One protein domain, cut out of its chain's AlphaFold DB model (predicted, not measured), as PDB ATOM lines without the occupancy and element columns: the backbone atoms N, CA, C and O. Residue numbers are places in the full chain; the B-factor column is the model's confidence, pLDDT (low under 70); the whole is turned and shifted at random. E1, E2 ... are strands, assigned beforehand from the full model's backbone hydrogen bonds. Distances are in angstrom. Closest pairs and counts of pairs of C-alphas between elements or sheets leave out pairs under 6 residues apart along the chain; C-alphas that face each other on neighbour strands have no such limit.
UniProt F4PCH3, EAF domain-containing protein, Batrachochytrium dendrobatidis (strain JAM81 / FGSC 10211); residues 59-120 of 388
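AT A GLANCE: This is residues 59 to 120 of the 388 residues of the protein "EAF domain-containing protein" of Batrachochytrium dendrobatidis (strain JAM81 / FGSC 10211) (UniProt F4PCH3). Two separate pieces of strand stand far from each other, joined by a single extended stretch of chain: first a small sheet of three strands, E1, E2 and E3, then a lone two-strand hairpin of E4 and E5. The stretch of residues 96 to 103 makes the bridge, and the turn at residues 109 to 114 sticks out at the far end of the hairpin. The printed part has 62 residues with five named strands, in the order E1 E2 E3 E4 E5, and no named helix; under half of its residues, 29, are in these strands, and the class is all strand. Both sheets are antiparallel, in the orders E1 - E2 - E3 and E4 - E5. The whole is extended, with a radius of gyration of the C-alphas of 18.9 A, and its flat outline spans 56 by 30 by 15 A.

HOW THE PARTS SIT: Start at E1, residues 65 to 69, and go over the tight link to E2, residues 75 to 80: the two form a hairpin, antiparallel at 163 degrees. Look at N 66 and O 79, within hydrogen-bond range at 2.9 A, and at the C-alphas of Gly 65 and Leu 80, which face each other at 4.5 A. A short link leads on to E3, residues 90 to 95, which forms a hairpin with E2, antiparallel at 161 degrees. Here N 78 and O 92 are 2.8 A apart, within hydrogen-bond range, and the C-alphas of Asn 75 and Pro 95 face each other at 4.1 A. E1, E2 and E3 are a meander, each strand the antiparallel neighbour of the one before; E1 and E3 are its edge strands. Past a short link come E4, residues 104 to 109, and E5, residues 114 to 119, a hairpin with a tight link, antiparallel at 158 degrees. Its N 107 and O 116 are within hydrogen-bond range at 2.8 A. E4 and E5 are apart from E1, E2 and E3.

IN THESE COORDINATES: Find C-alpha 65 at (48.713, 13.920, -28.278), where E1 begins; it runs 13.3 A to C-alpha 69. E2 covers 16.1 A and E3 16.9 A, ending at C-alpha 95, (36.462, 4.364, -19.621). E4 measures 16.0 A and E5 16.4 A, and E5 ends at C-alpha 119, (52.854, 11.901, -2.382).

THE WHOLE: Look for the two C-alphas farthest apart at Ser 86 and Glu 111, 56.1 A from each other. The printed part runs from residue 59 to residue 120 with no cut, and none of its links between strands is long. The mean pLDDT of the printed part is 91.3, and no printed residue is under 70.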
ATOM      1  N   VAL A  59      55.766   5.739 -31.541       94.31
ATOM      2  CA  VAL A  59      55.057   6.955 -31.104       94.31
ATOM      3  C   VAL A  59      55.983   8.173 -31.122       94.31
ATOM      4  O   VAL A  59      57.055   8.176 -30.517       94.31
ATOM      5  N   ASP A  60      55.538   9.254 -31.761       94.94
ATOM      6  CA  ASP A  60      56.243  10.535 -31.787       94.94
ATOM      7  C   ASP A  60      55.949  11.369 -30.538       94.94
ATOM      8  O   ASP A  60      55.002  12.155 -30.485       94.94
ATOM      9  N   TYR A  61      56.809  11.253 -29.532       92.00
ATOM     10  CA  TYR A  61      56.707  12.055 -28.310       92.00
ATOM     11  C   TYR A  61      57.068  13.538 -28.497       92.00
ATOM     12  O   TYR A  61      56.851  14.327 -27.577       92.00
ATOM     13  N   SER A  62      57.620  13.941 -29.650       94.50
ATOM     14  CA  SER A  62      57.905  15.355 -29.933       94.50
ATOM     15  C   SER A  62      56.640  16.145 -30.280       94.50
ATOM     16  O   SER A  62      56.601  17.369 -30.123       94.50
ATOM     17  N   LYS A  63      55.582  15.445 -30.707       94.31
ATOM     18  CA  LYS A  63      54.292  16.028 -31.066       94.31
ATOM     19  C   LYS A  63      53.265  15.810 -29.947       94.31
ATOM     20  O   LYS A  63      53.250  14.757 -29.311       94.31
ATOM     21  N   PRO A  64      52.386  16.792 -29.685       92.31
ATOM     22  CA  PRO A  64      51.353  16.642 -28.669       92.31
ATOM     23  C   PRO A  64      50.326  15.581 -29.081       92.31
ATOM     24  O   PRO A  64      49.938  15.490 -30.248       92.31
ATOM     25  N   GLY A  65      49.856  14.809 -28.101       94.81
ATOM     26  CA  GLY A  65      48.713  13.920 -28.278       94.81
ATOM     27  C   GLY A  65      47.398  14.699 -28.291       94.81
ATOM     28  O   GLY A  65      47.297  15.786 -27.713       94.81
ATOM     29  N   VAL A  66      46.379  14.124 -28.925       95.69
ATOM     30  CA  VAL A  66      45.013  14.657 -28.924       95.69
ATOM     31  C   VAL A  66      44.156  13.805 -28.000       95.69
ATOM     32  O   VAL A  66      43.982  12.612 -28.240       95.69
ATOM     33  N   LEU A  67      43.610  14.421 -26.955       94.06
ATOM     34  CA  LEU A  67      42.603  13.805 -26.099       94.06
ATOM     35  C   LEU A  67      41.210  14.151 -26.640       94.06
ATOM     36  O   LEU A  67      40.893  15.327 -26.825       94.06
ATOM     37  N   ALA A  68      40.390  13.136 -26.898       94.44
ATOM     38  CA  ALA A  68      39.015  13.288 -27.359       94.44
ATOM     39  C   ALA A  68      38.051  12.544 -26.431       94.44
ATOM     40  O   ALA A  68      38.319  11.417 -26.007       94.44
ATOM     41  N   LYS A  69      36.919  13.181 -26.132       92.31
ATOM     42  CA  LYS A  69      35.809  12.565 -25.404       92.31
ATOM     43  C   LYS A  69      34.887  11.874 -26.408       92.31
ATOM     44  O   LYS A  69      34.499  12.491 -27.397       92.31
ATOM     45  N   GLU A  70      34.563  10.606 -26.177       91.38
ATOM     46  CA  GLU A  70      33.591   9.891 -27.007       91.38
ATOM     47  C   GLU A  70      32.168  10.412 -26.725       91.38
ATOM     48  O   GLU A  70      31.863  10.816 -25.599       91.38
ATOM     49  N   ALA A  71      31.304  10.435 -27.747       87.50
ATOM     50  CA  ALA A  71      29.970  11.046 -27.674       87.50
ATOM     51  C   ALA A  71      29.088  10.445 -26.562       87.50
ATOM     52  O   ALA A  71      28.300  11.157 -25.941       87.50
ATOM     53  N   ASP A  72      29.302   9.167 -26.245       85.31
ATOM     54  CA  ASP A  72      28.546   8.426 -25.231       85.31
ATOM     55  C   ASP A  72      29.009   8.722 -23.789       85.31
ATOM     56  O   ASP A  72      28.580   8.076 -22.835       85.31
ATOM     57  N   ASN A  73      29.871   9.729 -23.604       73.06
ATOM     58  CA  ASN A  73      30.312  10.304 -22.329       73.06
ATOM     59  C   ASN A  73      31.057   9.381 -21.356       73.06
ATOM     60  O   ASN A  73      31.512   9.869 -20.321       73.06
ATOM     61  N   GLN A  74      31.218   8.095 -21.657       85.31
ATOM     62  CA  GLN A  74      31.864   7.160 -20.737       85.31
ATOM     63  C   GLN A  74      33.331   6.891 -21.050       85.31
ATOM     64  O   GLN A  74      34.055   6.517 -20.135       85.31
ATOM     65  N   ASN A  75      33.794   7.139 -22.276       92.44
ATOM     66  CA  ASN A  75      35.165   6.836 -22.675       92.44
ATOM     67  C   ASN A  75      35.938   8.081 -23.109       92.44
ATOM     68  O   ASN A  75      35.414   9.000 -23.745       92.44
ATOM     69  N   TRP A  76      37.230   8.058 -22.805       92.38
ATOM     70  CA  TRP A  76      38.215   9.003 -23.302       92.38
ATOM     71  C   TRP A  76      39.186   8.278 -24.220       92.38
ATOM     72  O   TRP A  76      39.677   7.199 -23.887       92.38
ATOM     73  N   THR A  77      39.473   8.890 -25.365       94.19
ATOM     74  CA  THR A  77      40.432   8.374 -26.341       94.19
ATOM     75  C   THR A  77      41.619   9.318 -26.441       94.19
ATOM     76  O   THR A  77      41.482  10.478 -26.830       94.19
ATOM     77  N   VAL A  78      42.804   8.816 -26.102       94.56
ATOM     78  CA  VAL A  78      44.081   9.492 -26.336       94.56
ATOM     79  C   VAL A  78      44.621   9.025 -27.679       94.56
ATOM     80  O   VAL A  78      44.890   7.842 -27.862       94.56
ATOM     81  N   THR A  79      44.799   9.955 -28.612       96.38
ATOM     82  CA  THR A  79      45.442   9.709 -29.906       96.38
ATOM     83  C   THR A  79      46.858  10.264 -29.865       96.38
ATOM     84  O   THR A  79      47.048  11.480 -29.805       96.38
ATOM     85  N   LEU A  80      47.852   9.381 -29.890       96.38
ATOM     86  CA  LEU A  80      49.259   9.747 -29.976       96.38
ATOM     87  C   LEU A  80      49.727   9.689 -31.439       96.38
ATOM     88  O   LEU A  80      49.414   8.720 -32.138       96.38
ATOM     89  N   PRO A  81      50.456  10.708 -31.917       96.75
ATOM     90  CA  PRO A  81      50.964  10.728 -33.282       96.75
ATOM     91  C   PRO A  81      52.033   9.650 -33.495       96.75
ATOM     92  O   PRO A  81      52.848   9.397 -32.608       96.75
ATOM     93  N   GLY A  82      52.027   9.022 -34.671       95.69
ATOM     94  CA  GLY A  82      53.093   8.106 -35.088       95.69
ATOM     95  C   GLY A  82      54.398   8.842 -35.421       95.69
ATOM     96  O   GLY A  82      54.374  10.021 -35.790       95.69
ATOM     97  N   LEU A  83      55.534   8.144 -35.306       95.56
ATOM     98  CA  LEU A  83      56.860   8.668 -35.657       95.56
ATOM     99  C   LEU A  83      56.969   8.961 -37.155       95.56
ATOM    100  O   LEU A  83      57.504  10.001 -37.549       95.56
ATOM    101  N   GLN A  84      56.415   8.080 -37.992       94.38
ATOM    102  CA  GLN A  84      56.339   8.299 -39.433       94.38
ATOM    103  C   GLN A  84      54.943   8.751 -39.880       94.38
ATOM    104  O   GLN A  84      53.939   8.256 -39.376       94.38
ATOM    105  N   PRO A  85      54.838   9.633 -40.893       90.50
ATOM    106  CA  PRO A  85      53.544  10.083 -41.413       90.50
ATOM    107  C   PRO A  85      52.730   8.965 -42.086       90.50
ATOM    108  O   PRO A  85      51.532   9.127 -42.293       90.50
ATOM    109  N   SER A  86      53.368   7.848 -42.452       94.12
ATOM    110  CA  SER A  86      52.704   6.653 -42.982       94.12
ATOM    111  C   SER A  86      52.190   5.708 -41.897       94.12
ATOM    112  O   SER A  86      51.423   4.798 -42.207       94.12
ATOM    113  N   GLU A  87      52.641   5.872 -40.653       93.19
ATOM    114  CA  GLU A  87      52.217   5.023 -39.549       93.19
ATOM    115  C   GLU A  87      50.884   5.520 -38.983       93.19
ATOM    116  O   GLU A  87      50.657   6.728 -38.867       93.19
ATOM    117  N   PRO A  88      49.969   4.603 -38.638       94.38
ATOM    118  CA  PRO A  88      48.719   4.986 -38.015       94.38
ATOM    119  C   PRO A  88      48.986   5.597 -36.637       94.38
ATOM    120  O   PRO A  88      49.813   5.105 -35.869       94.38
ATOM    121  N   ASN A  89      48.234   6.645 -36.303       95.44
ATOM    122  CA  ASN A  89      48.253   7.193 -34.953       95.44
ATOM    123  C   ASN A  89      47.802   6.124 -33.954       95.44
ATOM    124  O   ASN A  89      46.793   5.444 -34.161       95.44
ATOM    125  N   GLN A  90      48.527   6.013 -32.849       95.06
ATOM    126  CA  GLN A  90      48.202   5.071 -31.794       95.06
ATOM    127  C   GLN A  90      47.041   5.630 -30.967       95.06
ATOM    128  O   GLN A  90      47.143   6.719 -30.404       95.06
ATOM    129  N   GLN A  91      45.946   4.881 -30.872       94.81
ATOM    130  CA  GLN A  91      44.782   5.268 -30.078       94.81
ATOM    131  C   GLN A  91      44.667   4.393 -28.833       94.81
ATOM    132  O   GLN A  91      44.801   3.171 -28.899       94.81
ATOM    133  N   PHE A  92      44.416   5.035 -27.697       92.19
ATOM    134  CA  PHE A  92      44.142   4.385 -26.425       92.19
ATOM    135  C   PHE A  92      42.797   4.873 -25.913       92.19
ATOM    136  O   PHE A  92      42.665   6.040 -25.548       92.19
ATOM    137  N   THR A  93      41.817   3.978 -25.879       93.69
ATOM    138  CA  THR A  93      40.481   4.264 -25.355       93.69
ATOM    139  C   THR A  93      40.332   3.610 -23.993       93.69
ATOM    140  O   THR A  93      40.594   2.417 -23.838       93.69
ATOM    141  N   SER A  94      39.926   4.393 -23.001       88.25
ATOM    142  CA  SER A  94      39.647   3.907 -21.652       88.25
ATOM    143  C   SER A  94      38.347   4.513 -21.147       88.25
ATOM    144  O   SER A  94      38.093   5.694 -21.415       88.25
ATOM    145  N   PRO A  95      37.547   3.762 -20.371       91.19
ATOM    146  CA  PRO A  95      36.462   4.364 -19.621       91.19
ATOM    147  C   PRO A  95      37.009   5.424 -18.660       91.19
ATOM    148  O   PRO A  95      38.139   5.316 -18.164       91.19
ATOM    149  N   LEU A  96      36.201   6.448 -18.397       84.31
ATOM    150  CA  LEU A  96      36.450   7.432 -17.358       84.31
ATOM    151  C   LEU A  96      36.351   6.727 -16.008       84.31
ATOM    152  O   LEU A  96      35.264   6.448 -15.505       84.31
ATOM    153  N   VAL A  97      37.505   6.439 -15.426       84.75
ATOM    154  CA  VAL A  97      37.602   5.991 -14.042       84.75
ATOM    155  C   VAL A  97      37.817   7.238 -13.198       84.75
ATOM    156  O   VAL A  97      38.710   8.033 -13.499       84.75
ATOM    157  N   SER A  98      37.000   7.425 -12.161       76.62
ATOM    158  CA  SER A  98      37.251   8.465 -11.166       76.62
ATOM    159  C   SER A  98      38.675   8.298 -10.641       76.62
ATOM    160  O   SER A  98      39.079   7.206 -10.228       76.62
ATOM    161  N   SER A  99      39.471   9.364 -10.721       70.88
ATOM    162  CA  SER A  99      40.816   9.345 -10.158       70.88
ATOM    163  C   SER A  99      40.716   8.961  -8.689       70.88
ATOM    164  O   SER A  99      39.859   9.483  -7.974       70.88
ATOM    165  N   LYS A 100      41.582   8.050  -8.238       76.25
ATOM    166  CA  LYS A 100      41.748   7.830  -6.802       76.25
ATOM    167  C   LYS A 100      42.174   9.155  -6.184       76.25
ATOM    168  O   LYS A 100      43.014   9.842  -6.764       76.25
ATOM    169  N   GLU A 101      41.576   9.501  -5.054       77.56
ATOM    170  CA  GLU A 101      42.039  10.627  -4.254       77.56
ATOM    171  C   GLU A 101      43.523  10.403  -3.950       77.56
ATOM    172  O   GLU A 101      43.927   9.342  -3.471       77.56
ATOM    173  N   VAL A 102      44.342  11.360  -4.380       79.12
ATOM    174  CA  VAL A 102      45.788  11.336  -4.189       79.12
ATOM    175  C   VAL A 102      46.048  12.073  -2.887       79.12
ATOM    176  O   VAL A 102      45.913  13.293  -2.827       79.12
ATOM    177  N   GLU A 103      46.372  11.330  -1.836       83.19
ATOM    178  CA  GLU A 103      46.734  11.914  -0.550       83.19
ATOM    179  C   GLU A 103      48.179  12.426  -0.628       83.19
ATOM    180  O   GLU A 103      49.106  11.685  -0.971       83.19
ATOM    181  N   CYS A 104      48.372  13.707  -0.327       89.25
ATOM    182  CA  CYS A 104      49.684  14.347  -0.298       89.25
ATOM    183  C   CYS A 104      49.901  15.027   1.052       89.25
ATOM    184  O   CYS A 104      48.967  15.587   1.628       89.25
ATOM    185  N   ILE A 105      51.146  15.030   1.524       91.69
ATOM    186  CA  ILE A 105      51.572  15.803   2.692       91.69
ATOM    187  C   ILE A 105      52.330  17.023   2.184       91.69
ATOM    188  O   ILE A 105      53.271  16.897   1.402       91.69
ATOM    189  N   LEU A 106      51.916  18.211   2.621       95.12
ATOM    190  CA  LEU A 106      52.664  19.440   2.391       95.12
ATOM    191  C   LEU A 106      53.617  19.659   3.565       95.12
ATOM    192  O   LEU A 106      53.182  19.890   4.692       95.12
ATOM    193  N   ILE A 107      54.911  19.587   3.292       95.75
ATOM    194  CA  ILE A 107      55.973  19.814   4.262       95.75
ATOM    195  C   ILE A 107      56.487  21.234   4.049       95.75
ATOM    196  O   ILE A 107      56.905  21.588   2.947       95.75
ATOM    197  N   TYR A 108      56.438  22.049   5.099       97.56
ATOM    198  CA  TYR A 108      57.008  23.390   5.100       97.56
ATOM    199  C   TYR A 108      58.293  23.401   5.916       97.56
ATOM    200  O   TYR A 108      58.285  23.030   7.090       97.56
ATOM    201  N   ASP A 109      59.375  23.861   5.299       97.50
ATOM    202  CA  ASP A 109      60.630  24.119   5.986       97.50
ATOM    203  C   ASP A 109      60.725  25.618   6.335       97.50
ATOM    204  O   ASP A 109      60.847  26.466   5.439       97.50
ATOM    205  N   PRO A 110      60.666  25.980   7.632       96.81
ATOM    206  CA  PRO A 110      60.696  27.370   8.061       96.81
ATOM    207  C   PRO A 110      62.065  28.035   7.894       96.81
ATOM    208  O   PRO A 110      62.096  29.269   7.844       96.81
ATOM    209  N   GLU A 111      63.160  27.273   7.820       96.12
ATOM    210  CA  GLU A 111      64.513  27.815   7.659       96.12
ATOM    211  C   GLU A 111      64.759  28.205   6.203       96.12
ATOM    212  O   GLU A 111      65.179  29.327   5.919       96.12
ATOM    213  N   THR A 112      64.407  27.319   5.268       98.06
ATOM    214  CA  THR A 112      64.570  27.574   3.827       98.06
ATOM    215  C   THR A 112      63.384  28.297   3.192       98.06
ATOM    216  O   THR A 112      63.462  28.697   2.030       98.06
ATOM    217  N   LYS A 113      62.282  28.476   3.936       97.50
ATOM    218  CA  LYS A 113      61.007  29.017   3.434       97.50
ATOM    219  C   LYS A 113      60.485  28.245   2.220       97.50
ATOM    220  O   LYS A 113      59.848  28.825   1.343       97.50
ATOM    221  N   SER A 114      60.755  26.943   2.170       92.69
ATOM    222  CA  SER A 114      60.388  26.090   1.043       92.69
ATOM    223  C   SER A 114      59.231  25.157   1.388       92.69
ATOM    224  O   SER A 114      58.985  24.824   2.548       92.69
ATOM    225  N   TYR A 115      58.497  24.762   0.350       96.56
ATOM    226  CA  TYR A 115      57.395  23.815   0.437       96.56
ATOM    227  C   TYR A 115      57.726  22.588  -0.404       96.56
ATOM    228  O   TYR A 115      58.058  22.709  -1.585       96.56
ATOM    229  N   VAL A 116      57.593  21.409   0.193       95.12
ATOM    230  CA  VAL A 116      57.735  20.122  -0.485       95.12
ATOM    231  C   VAL A 116      56.405  19.395  -0.387       95.12
ATOM    232  O   VAL A 116      55.891  19.170   0.705       95.12
ATOM    233  N   LEU A 117      55.826  19.044  -1.533       93.12
ATOM    234  CA  LEU A 117      54.620  18.226  -1.585       93.12
ATOM    235  C   LEU A 117      55.027  16.766  -1.792       93.12
ATOM    236  O   LEU A 117      55.515  16.403  -2.863       93.12
ATOM    237  N   GLU A 118      54.834  15.937  -0.774       91.00
ATOM    238  CA  GLU A 118      55.169  14.517  -0.812       91.00
ATOM    239  C   GLU A 118      53.912  13.674  -1.051       91.00
ATOM    240  O   GLU A 118      52.909  13.800  -0.346       91.00
ATOM    241  N   HIS A 119      53.954  12.808  -2.063       87.56
ATOM    242  CA  HIS A 119      52.854  11.901  -2.382       87.56
ATOM    243  C   HIS A 119      52.864  10.685  -1.445       87.56
ATOM    244  O   HIS A 119      53.851   9.944  -1.393       87.56
ATOM    245  N   ILE A 120      51.746  10.424  -0.761       87.62
ATOM    246  CA  ILE A 120      51.592   9.260   0.115       87.62
ATOM    247  C   ILE A 120      51.347   8.018  -0.753       87.62
ATOM    248  O   ILE A 120      50.222   7.588  -0.995       87.62
TER     249      ILE A 120